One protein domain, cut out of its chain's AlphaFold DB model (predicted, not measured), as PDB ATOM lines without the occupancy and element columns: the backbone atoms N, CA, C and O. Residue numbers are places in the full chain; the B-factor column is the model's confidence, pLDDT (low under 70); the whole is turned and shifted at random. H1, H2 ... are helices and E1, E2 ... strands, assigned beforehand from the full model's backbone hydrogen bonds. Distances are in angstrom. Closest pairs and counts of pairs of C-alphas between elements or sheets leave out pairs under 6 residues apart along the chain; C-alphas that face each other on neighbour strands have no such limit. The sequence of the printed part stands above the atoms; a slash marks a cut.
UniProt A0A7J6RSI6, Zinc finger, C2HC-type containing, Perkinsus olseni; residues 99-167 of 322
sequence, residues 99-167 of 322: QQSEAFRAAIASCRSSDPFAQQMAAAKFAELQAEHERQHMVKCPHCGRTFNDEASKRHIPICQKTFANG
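AT A GLANCE: This is residues 99 to 167 of the 322 residues of the protein "Zinc finger, C2HC-type containing" of Perkinsus olseni (UniProt A0A7J6RSI6). A long rod with two separate ends: a helical hairpin of H1 and H2 at one, and at the other a small head in which the hairpin E1 E2 packs on the first half of H3, residues 150 to 157. The far part of H2 and the link after it make a thin neck between them, where residues 130 to 135 stand free. The printed part has 69 residues, mostly helix, in the order H1, H2, E1, E2, H3, with one antiparallel sheet, E1 - E2. It is extended, with a radius of gyration of the C-alphas of 18.7 A and spans of 59 by 18 by 18 A.

HOW THE PARTS SIT: H1, residues 99 to 111, touches H2, residues 116 to 134, with its residues 107 to 111 alone; the closest C-alphas are those of Cys 111 and Gln 119, 5.6 A apart. They run opposite ways at a steep tilt of 35.3 degrees, only just steep, as a hairpin. E1, residues 138 to 140, and E2, residues 147 to 149, form an antiparallel hairpin; N 139 and O 148 are 2.8 A apart, within hydrogen-bond range. H3, residues 150 to 165, comes closest to E1 at the C-alphas of Val 139 and Asp 150, 6.1 A. H3 is apart from H1 and H2. In H1 and H2 every O i to N i+4 pair is within hydrogen-bond range; in H3, 9 of 12 are.

IN THESE COORDINATES: H1 begins at C-alpha 99 (238.063, 218.561, 204.325) and is 18.5 A long. H2 is 26.9 A long. E1 measures 6.6 A and E2 7.1 A. H3, 22.4 A long, has a kink of 33 degrees near residue 158 and ends at C-alpha 165 (225.140, 179.967, 205.836).

THE WHOLE: The C-alphas farthest apart are those of Asp 115 and Asn 166, 59.0 A. The printed part has no cut and no long link. Mean pLDDT of the printed part is 80.1; residue 111, residues 133 to 136 and residues 165 to 167 are under 70.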
ATOM      1  N   GLN A  99     236.661 218.525 204.748       81.31
ATOM      2  CA  GLN A  99     238.063 218.561 204.325       81.31
ATOM      3  C   GLN A  99     238.274 217.804 203.005       81.31
ATOM      4  O   GLN A  99     238.893 218.326 202.085       81.31
ATOM      5  N   GLN A 100     237.695 216.606 202.874       80.94
ATOM      6  CA  GLN A 100     237.771 215.812 201.644       80.94
ATOM      7  C   GLN A 100     237.062 216.494 200.465       80.94
ATOM      8  O   GLN A 100     237.603 216.545 199.363       80.94
ATOM      9  N   SER A 101     235.876 217.068 200.685       84.19
ATOM     10  CA  SER A 101     235.137 217.792 199.646       84.19
ATOM     11  C   SER A 101     235.857 219.065 199.204       84.19
ATOM     12  O   SER A 101     235.763 219.431 198.035       84.19
ATOM     13  N   GLU A 102     236.519 219.766 200.120       86.31
ATOM     14  CA  GLU A 102     237.298 220.964 199.813       86.31
ATOM     15  C   GLU A 102     238.565 220.614 199.032       86.31
ATOM     16  O   GLU A 102     238.812 221.213 197.988       86.31
ATOM     17  N   ALA A 103     239.296 219.575 199.455       81.88
ATOM     18  CA  ALA A 103     240.447 219.051 198.722       81.88
ATOM     19  C   ALA A 103     240.073 218.621 197.293       81.88
ATOM     20  O   ALA A 103     240.779 218.954 196.342       81.88
ATOM     21  N   PHE A 104     238.924 217.962 197.120       82.06
ATOM     22  CA  PHE A 104     238.418 217.571 195.804       82.06
ATOM     23  C   PHE A 104     238.067 218.777 194.918       82.06
ATOM     24  O   PHE A 104     238.435 218.822 193.745       82.06
ATOM     25  N   ARG A 105     237.389 219.794 195.469       85.00
ATOM     26  CA  ARG A 105     237.070 221.028 194.725       85.00
ATOM     27  C   ARG A 105     238.326 221.806 194.339       85.00
ATOM     28  O   ARG A 105     238.377 222.335 193.233       85.00
ATOM     29  N   ALA A 106     239.322 221.849 195.222       81.06
ATOM     30  CA  ALA A 106     240.613 222.465 194.939       81.06
ATOM     31  C   ALA A 106     241.336 221.738 193.795       81.06
ATOM     32  O   ALA A 106     241.796 222.402 192.873       81.06
ATOM     33  N   ALA A 107     241.343 220.399 193.798       77.31
ATOM     34  CA  ALA A 107     241.925 219.593 192.723       77.31
ATOM     35  C   ALA A 107     241.257 219.862 191.358       77.31
ATOM     36  O   ALA A 107     241.945 220.078 190.360       77.31
ATOM     37  N   ILE A 108     239.919 219.941 191.310       81.44
ATOM     38  CA  ILE A 108     239.194 220.304 190.078       81.44
ATOM     39  C   ILE A 108     239.554 221.719 189.618       81.44
ATOM     40  O   ILE A 108     239.746 221.944 188.424       81.44
ATOM     41  N   ALA A 109     239.637 222.682 190.539       80.69
ATOM     42  CA  ALA A 109     239.977 224.061 190.201       80.69
ATOM     43  C   ALA A 109     241.388 224.168 189.599       80.69
ATOM     44  O   ALA A 109     241.567 224.850 188.592       80.69
ATOM     45  N   SER A 110     242.364 223.439 190.143       73.31
ATOM     46  CA  SER A 110     243.730 223.398 189.610       73.31
ATOM     47  C   SER A 110     243.847 222.691 188.258       73.31
ATOM     48  O   SER A 110     244.616 223.135 187.412       73.31
ATOM     49  N   CYS A 111     243.042 221.660 187.977       69.56
ATOM     50  CA  CYS A 111     243.006 221.061 186.635       69.56
ATOM     51  C   CYS A 111     242.443 222.023 185.575       69.56
ATOM     52  O   CYS A 111     242.694 221.846 184.388       69.56
ATOM     53  N   ARG A 112     241.676 223.038 185.991       77.62
ATOM     54  CA  ARG A 112     241.116 224.067 185.102       77.62
ATOM     55  C   ARG A 112     242.025 225.285 184.942       77.62
ATOM     56  O   ARG A 112     241.737 226.120 184.089       77.62
ATOM     57  N   SER A 113     243.077 225.420 185.753       71.81
ATOM     58  CA  SER A 113     244.037 226.517 185.608       71.81
ATOM     59  C   SER A 113     244.977 226.266 184.430       71.81
ATOM     60  O   SER A 113     245.393 225.133 184.209       71.81
ATOM     61  N   SER A 114     245.317 227.317 183.688       72.62
ATOM     62  CA  SER A 114     246.219 227.293 182.526       72.62
ATOM     63  C   SER A 114     247.710 227.294 182.890       72.62
ATOM     64  O   SER A 114     248.550 227.296 181.996       72.62
ATOM     65  N   ASP A 115     248.039 227.328 184.183       79.62
ATOM     66  CA  ASP A 115     249.410 227.338 184.690       79.62
ATOM     67  C   ASP A 115     249.937 225.891 184.855       79.62
ATOM     68  O   ASP A 115     249.392 225.134 185.672       79.62
ATOM     69  N   PRO A 116     250.990 225.487 184.117       77.31
ATOM     70  CA  PRO A 116     251.560 224.139 184.185       77.31
ATOM     71  C   PRO A 116     252.046 223.745 185.587       77.31
ATOM     72  O   PRO A 116     251.959 222.576 185.971       77.31
ATOM     73  N   PHE A 117     252.524 224.706 186.383       76.06
ATOM     74  CA  PHE A 117     253.046 224.436 187.725       76.06
ATOM     75  C   PHE A 117     251.923 224.096 188.715       76.06
ATOM     76  O   PHE A 117     252.037 223.166 189.521       76.06
ATOM     77  N   ALA A 118     250.789 224.796 188.611       74.56
ATOM     78  CA  ALA A 118     249.604 224.536 189.425       74.56
ATOM     79  C   ALA A 118     248.983 223.162 189.119       74.56
ATOM     80  O   ALA A 118     248.543 222.462 190.036       74.56
ATOM     81  N   GLN A 119     249.000 222.744 187.850       72.44
ATOM     82  CA  GLN A 119     248.539 221.418 187.435       72.44
ATOM     83  C   GLN A 119     249.432 220.300 187.985       72.44
ATOM     84  O   GLN A 119     248.921 219.303 188.497       72.44
ATOM     85  N   GLN A 120     250.758 220.471 187.945       80.56
ATOM     86  CA  GLN A 120     251.701 219.468 188.447       80.56
ATOM     87  C   GLN A 120     251.607 219.297 189.972       80.56
ATOM     88  O   GLN A 120     251.556 218.171 190.471       80.56
ATOM     89  N   MET A 121     251.497 220.402 190.715       77.69
ATOM     90  CA  MET A 121     251.283 220.386 192.168       77.69
ATOM     91  C   MET A 121     249.962 219.703 192.554       77.69
ATOM     92  O   MET A 121     249.901 218.953 193.532       77.69
ATOM     93  N   ALA A 122     248.901 219.924 191.780       75.38
ATOM     94  CA  ALA A 122     247.614 219.277 192.004       75.38
ATOM     95  C   ALA A 122     247.637 217.777 191.706       75.38
ATOM     96  O   ALA A 122     247.081 216.997 192.479       75.38
ATOM     97  N   ALA A 123     248.309 217.370 190.627       78.75
ATOM     98  CA  ALA A 123     248.497 215.966 190.285       78.75
ATOM     99  C   ALA A 123     249.287 215.224 191.374       78.75
ATOM    100  O   ALA A 123     248.881 214.142 191.797       78.75
ATOM    101  N   ALA A 124     250.356 215.833 191.899       81.94
ATOM    102  CA  ALA A 124     251.132 215.273 193.005       81.94
ATOM    103  C   ALA A 124     250.288 215.106 194.281       81.94
ATOM    104  O   ALA A 124     250.287 214.039 194.894       81.94
ATOM    105  N   LYS A 125     249.496 216.123 194.646       79.88
ATOM    106  CA  LYS A 125     248.612 216.074 195.822       79.88
ATOM    107  C   LYS A 125     247.471 215.063 195.671       79.88
ATOM    108  O   LYS A 125     247.061 214.433 196.642       79.88
ATOM    109  N   PHE A 126     246.948 214.899 194.458       76.81
ATOM    110  CA  PHE A 126     245.957 213.869 194.158       76.81
ATOM    111  C   PHE A 126     246.556 212.462 194.292       76.81
ATOM    112  O   PHE A 126     245.948 211.607 194.935       76.81
ATOM    113  N   ALA A 127     247.766 212.241 193.767       81.38
ATOM    114  CA  ALA A 127     248.482 210.974 193.909       81.38
ATOM    115  C   ALA A 127     248.763 210.626 195.384       81.38
ATOM    116  O   ALA A 127     248.590 209.479 195.787       81.38
ATOM    117  N   GLU A 128     249.118 211.615 196.209       79.88
ATOM    118  CA  GLU A 128     249.306 211.444 197.655       79.88
ATOM    119  C   GLU A 128     248.009 211.018 198.367       79.88
ATOM    120  O   GLU A 128     248.000 210.021 199.091       79.88
ATOM    121  N   LEU A 129     246.888 211.705 198.110       74.56
ATOM    122  CA  LEU A 129     245.581 211.348 198.681       74.56
ATOM    123  C   LEU A 129     245.095 209.967 198.221       74.56
ATOM    124  O   LEU A 129     244.438 209.248 198.981       74.56
ATOM    125  N   GLN A 130     245.405 209.582 196.983       74.75
ATOM    126  CA  GLN A 130     245.078 208.260 196.465       74.75
ATOM    127  C   GLN A 130     245.933 207.174 197.128       74.75
ATOM    128  O   GLN A 130     245.388 206.165 197.575       74.75
ATOM    129  N   ALA A 131     247.230 207.419 197.322       76.56
ATOM    130  CA  ALA A 131     248.102 206.525 198.078       76.56
ATOM    131  C   ALA A 131     247.657 206.388 199.549       76.56
ATOM    132  O   ALA A 131     247.692 205.294 200.108       76.56
ATOM    133  N   GLU A 132     247.177 207.460 200.192       70.94
ATOM    134  CA  GLU A 132     246.563 207.383 201.527       70.94
ATOM    135  C   GLU A 132     245.274 206.552 201.546       70.94
ATOM    136  O   GLU A 132     244.986 205.871 202.534       70.94
ATOM    137  N   HIS A 133     244.477 206.604 200.476       69.06
ATOM    138  CA  HIS A 133     243.291 205.765 200.342       69.06
ATOM    139  C   HIS A 133     243.662 204.289 200.163       69.06
ATOM    140  O   HIS A 133     243.064 203.434 200.811       69.06
ATOM    141  N   GLU A 134     244.681 203.993 199.358       65.31
ATOM    142  CA  GLU A 134     245.194 202.638 199.131       65.31
ATOM    143  C   GLU A 134     245.860 202.043 200.384       65.31
ATOM    144  O   GLU A 134     245.732 200.848 200.650       65.31
ATOM    145  N   ARG A 135     246.496 202.879 201.217       65.25
ATOM    146  CA  ARG A 135     247.045 202.484 202.527       65.25
ATOM    147  C   ARG A 135     245.980 202.164 203.577       65.25
ATOM    148  O   ARG A 135     246.307 201.584 204.611       65.25
ATOM    149  N   GLN A 136     244.711 202.519 203.361       68.88
ATOM    150  CA  GLN A 136     243.639 202.051 204.237       68.88
ATOM    151  C   GLN A 136     243.426 200.568 203.946       68.88
ATOM    152  O   GLN A 136     242.794 200.224 202.957       68.88
ATOM    153  N   HIS A 137     243.974 199.698 204.796       70.44
ATOM    154  CA  HIS A 137     243.862 198.239 204.709       70.44
ATOM    155  C   HIS A 137     242.405 197.799 204.463       70.44
ATOM    156  O   HIS A 137     241.568 197.752 205.369       70.44
ATOM    157  N   MET A 138     242.104 197.552 203.189       79.44
ATOM    158  CA  MET A 138     240.782 197.256 202.649       79.44
ATOM    159  C   MET A 138     240.682 195.741 202.442       79.44
ATOM    160  O   MET A 138     241.136 195.197 201.437       79.44
ATOM    161  N   VAL A 139     240.098 195.043 203.412       87.19
ATOM    162  CA  VAL A 139     239.930 193.586 203.421       87.19
ATOM    163  C   VAL A 139     238.649 193.201 202.677       87.19
ATOM    164  O   VAL A 139     237.564 193.726 202.946       87.19
ATOM    165  N   LYS A 140     238.750 192.258 201.735       88.69
ATOM    166  CA  LYS A 140     237.592 191.687 201.027       88.69
ATOM    167  C   LYS A 140     236.961 190.570 201.857       88.69
ATOM    168  O   LYS A 140     237.645 189.655 202.302       88.69
ATOM    169  N   CYS A 141     235.645 190.619 202.039       88.56
ATOM    170  CA  CYS A 141     234.906 189.567 202.730       88.56
ATOM    171  C   CYS A 141     234.833 188.291 201.864       88.56
ATOM    172  O   CYS A 141     234.348 188.379 200.731       88.56
ATOM    173  N   PRO A 142     235.217 187.107 202.381       88.06
ATOM    174  CA  PRO A 142     235.222 185.860 201.609       88.06
ATOM    175  C   PRO A 142     233.812 185.377 201.224       88.06
ATOM    176  O   PRO A 142     233.650 184.693 200.219       88.06
ATOM    177  N   HIS A 143     232.774 185.766 201.974       84.19
ATOM    178  CA  HIS A 143     231.399 185.308 201.739       84.19
ATOM    179  C   HIS A 143     230.647 186.184 200.720       84.19
ATOM    180  O   HIS A 143     230.101 185.692 199.729       84.19
ATOM    181  N   CYS A 144     230.643 187.509 200.908       84.19
ATOM    182  CA  CYS A 144     229.882 188.430 200.050       84.19
ATOM    183  C   CYS A 144     230.725 189.168 198.997       84.19
ATOM    184  O   CYS A 144     230.154 189.829 198.132       84.19
ATOM    185  N   GLY A 145     232.058 189.095 199.069       81.69
ATOM    186  CA  GLY A 145     232.972 189.784 198.151       81.69
ATOM    187  C   GLY A 145     233.033 191.308 198.309       81.69
ATOM    188  O   GLY A 145     233.683 191.973 197.507       81.69
ATOM    189  N   ARG A 146     232.360 191.890 199.313       84.88
ATOM    190  CA  ARG A 146     232.424 193.335 199.593       84.88
ATOM    191  C   ARG A 146     233.733 193.687 200.303       84.88
ATOM    192  O   ARG A 146     234.203 192.922 201.144       84.88
ATOM    193  N   THR A 147     234.285 194.848 199.974       86.56
ATOM    194  CA  THR A 147     235.520 195.373 200.566       86.56
ATOM    195  C   THR A 147     235.197 196.284 201.749       86.56
ATOM    196  O   THR A 147     234.337 197.158 201.635       86.56
ATOM    197  N   PHE A 148     235.877 196.084 202.876       86.62
ATOM    198  CA  PHE A 148     235.699 196.845 204.113       86.62
ATOM    199  C   PHE A 148     237.055 197.255 204.681       86.62
ATOM    200  O   PHE A 148     238.059 196.625 204.373       86.62
ATOM    201  N   ASN A 149     237.093 198.262 205.552       89.12
ATOM    202  CA  ASN A 149     238.303 198.515 206.335       89.12
ATOM    203  C   ASN A 149     238.527 197.396 207.374       89.12
ATOM    204  O   ASN A 149     237.615 196.626 207.684       89.12
ATOM    205  N   ASP A 150     239.727 197.337 207.943       86.69
ATOM    206  CA  ASP A 150     240.125 196.320 208.921       86.69
ATOM    207  C   ASP A 150     239.132 196.153 210.089       86.69
ATOM    208  O   ASP A 150     238.698 195.043 210.401       86.69
ATOM    209  N   GLU A 151     238.688 197.250 210.705       87.50
ATOM    210  CA  GLU A 151     237.776 197.210 211.856       87.50
ATOM    211  C   GLU A 151     236.347 196.779 211.475       87.50
ATOM    212  O   GLU A 151     235.708 195.994 212.182       87.50
ATOM    213  N   ALA A 152     235.838 197.251 210.336       88.19
ATOM    214  CA  ALA A 152     234.527 196.867 209.829       88.19
ATOM    215  C   ALA A 152     234.533 195.428 209.316       88.19
ATOM    216  O   ALA A 152     233.533 194.737 209.491       88.19
ATOM    217  N   SER A 153     235.643 194.945 208.749       89.50
ATOM    218  CA  SER A 153     235.779 193.556 208.304       89.50
ATOM    219  C   SER A 153     235.631 192.583 209.481       89.50
ATOM    220  O   SER A 153     234.839 191.645 209.389       89.50
ATOM    221  N   LYS A 154     236.256 192.877 210.633       91.31
ATOM    222  CA  LYS A 154     236.155 192.073 211.867       91.31
ATOM    223  C   LYS A 154     234.716 191.930 212.367       91.31
ATOM    224  O   LYS A 154     234.335 190.861 212.830       91.31
ATOM    225  N   ARG A 155     233.895 192.981 212.245       92.88
ATOM    226  CA  ARG A 155     232.461 192.930 212.599       92.88
ATOM    227  C   ARG A 155     231.603 192.315 211.492       92.88
ATOM    228  O   ARG A 155     230.616 191.644 211.778       92.88
ATOM    229  N   HIS A 156     231.955 192.549 210.230       91.19
ATOM    230  CA  HIS A 156     231.164 192.140 209.076       91.19
ATOM    231  C   HIS A 156     231.276 190.643 208.783       91.19
ATOM    232  O   HIS A 156     230.252 190.008 208.552       91.19
ATOM    233  N   ILE A 157     232.487 190.076 208.794       89.94
ATOM    234  CA  ILE A 157     232.744 188.669 208.450       89.94
ATOM    235  C   ILE A 157     231.860 187.690 209.245       89.94
ATOM    236  O   ILE A 157     231.181 186.901 208.588       89.94
ATOM    237  N   PRO A 158     231.757 187.746 210.592       92.25
ATOM    238  CA  PRO A 158     230.954 186.774 211.342       92.25
ATOM    239  C   PRO A 158     229.448 186.897 211.070       92.25
ATOM    240  O   PRO A 158     228.741 185.894 210.970       92.25
ATOM    241  N   ILE A 159     228.941 188.123 210.898       87.88
ATOM    242  CA  ILE A 159     227.529 188.364 210.561       87.88
ATOM    243  C   ILE A 159     227.243 187.851 209.150       87.88
ATOM    244  O   ILE A 159     226.255 187.162 208.916       87.88
ATOM    245  N   CYS A 160     228.133 188.168 208.214       87.38
ATOM    246  CA  CYS A 160     228.041 187.752 206.828       87.38
ATOM    247  C   CYS A 160     228.052 186.222 206.723       87.38
ATOM    248  O   CYS A 160     227.160 185.649 206.108       87.38
ATOM    249  N   GLN A 161     228.971 185.551 207.418       87.94
ATOM    250  CA  GLN A 161     229.017 184.094 207.494       87.94
ATOM    251  C   GLN A 161     227.674 183.503 207.953       87.94
ATOM    252  O   GLN A 161     227.159 182.603 207.298       87.94
ATOM    253  N   LYS A 162     227.059 184.045 209.014       85.38
ATOM    254  CA  LYS A 162     225.759 183.568 209.522       85.38
ATOM    255  C   LYS A 162     224.610 183.785 208.529       85.38
ATOM    256  O   LYS A 162     223.767 182.908 208.365       85.38
ATOM    257  N   THR A 163     224.570 184.934 207.858       79.56
ATOM    258  CA  THR A 163     223.507 185.266 206.895       79.56
ATOM    259  C   THR A 163     223.604 184.433 205.615       79.56
ATOM    260  O   THR A 163     222.582 184.021 205.071       79.56
ATOM    261  N   PHE A 164     224.823 184.154 205.147       72.62
ATOM    262  CA  PHE A 164     225.057 183.345 203.950       72.62
ATOM    263  C   PHE A 164     225.020 181.832 204.222       72.62
ATOM    264  O   PHE A 164     224.683 181.079 203.313       72.62
ATOM    265  N   ALA A 165     225.285 181.377 205.453       67.62
ATOM    266  CA  ALA A 165     225.140 179.967 205.836       67.62
ATOM    267  C   ALA A 165     223.680 179.477 205.786       67.62
ATOM    268  O   ALA A 165     223.432 178.322 205.460       67.62
ATOM    269  N   ASN A 166     222.708 180.359 206.038       62.81
ATOM    270  CA  ASN A 166     221.279 180.025 206.056       62.81
ATOM    271  C   ASN A 166     220.580 180.215 204.693       62.81
ATOM    272  O   ASN A 166     219.378 180.467 204.645       62.81
ATOM    273  N   GLY A 167     221.317 180.152 203.579       58.69
ATOM    274  CA  GLY A 167     220.730 180.271 202.236       58.69
ATOM    275  C   GLY A 167     220.301 181.690 201.843       58.69
ATOM    276  O   GLY A 167     219.566 181.866 200.872       58.69
TER     277      GLY A 167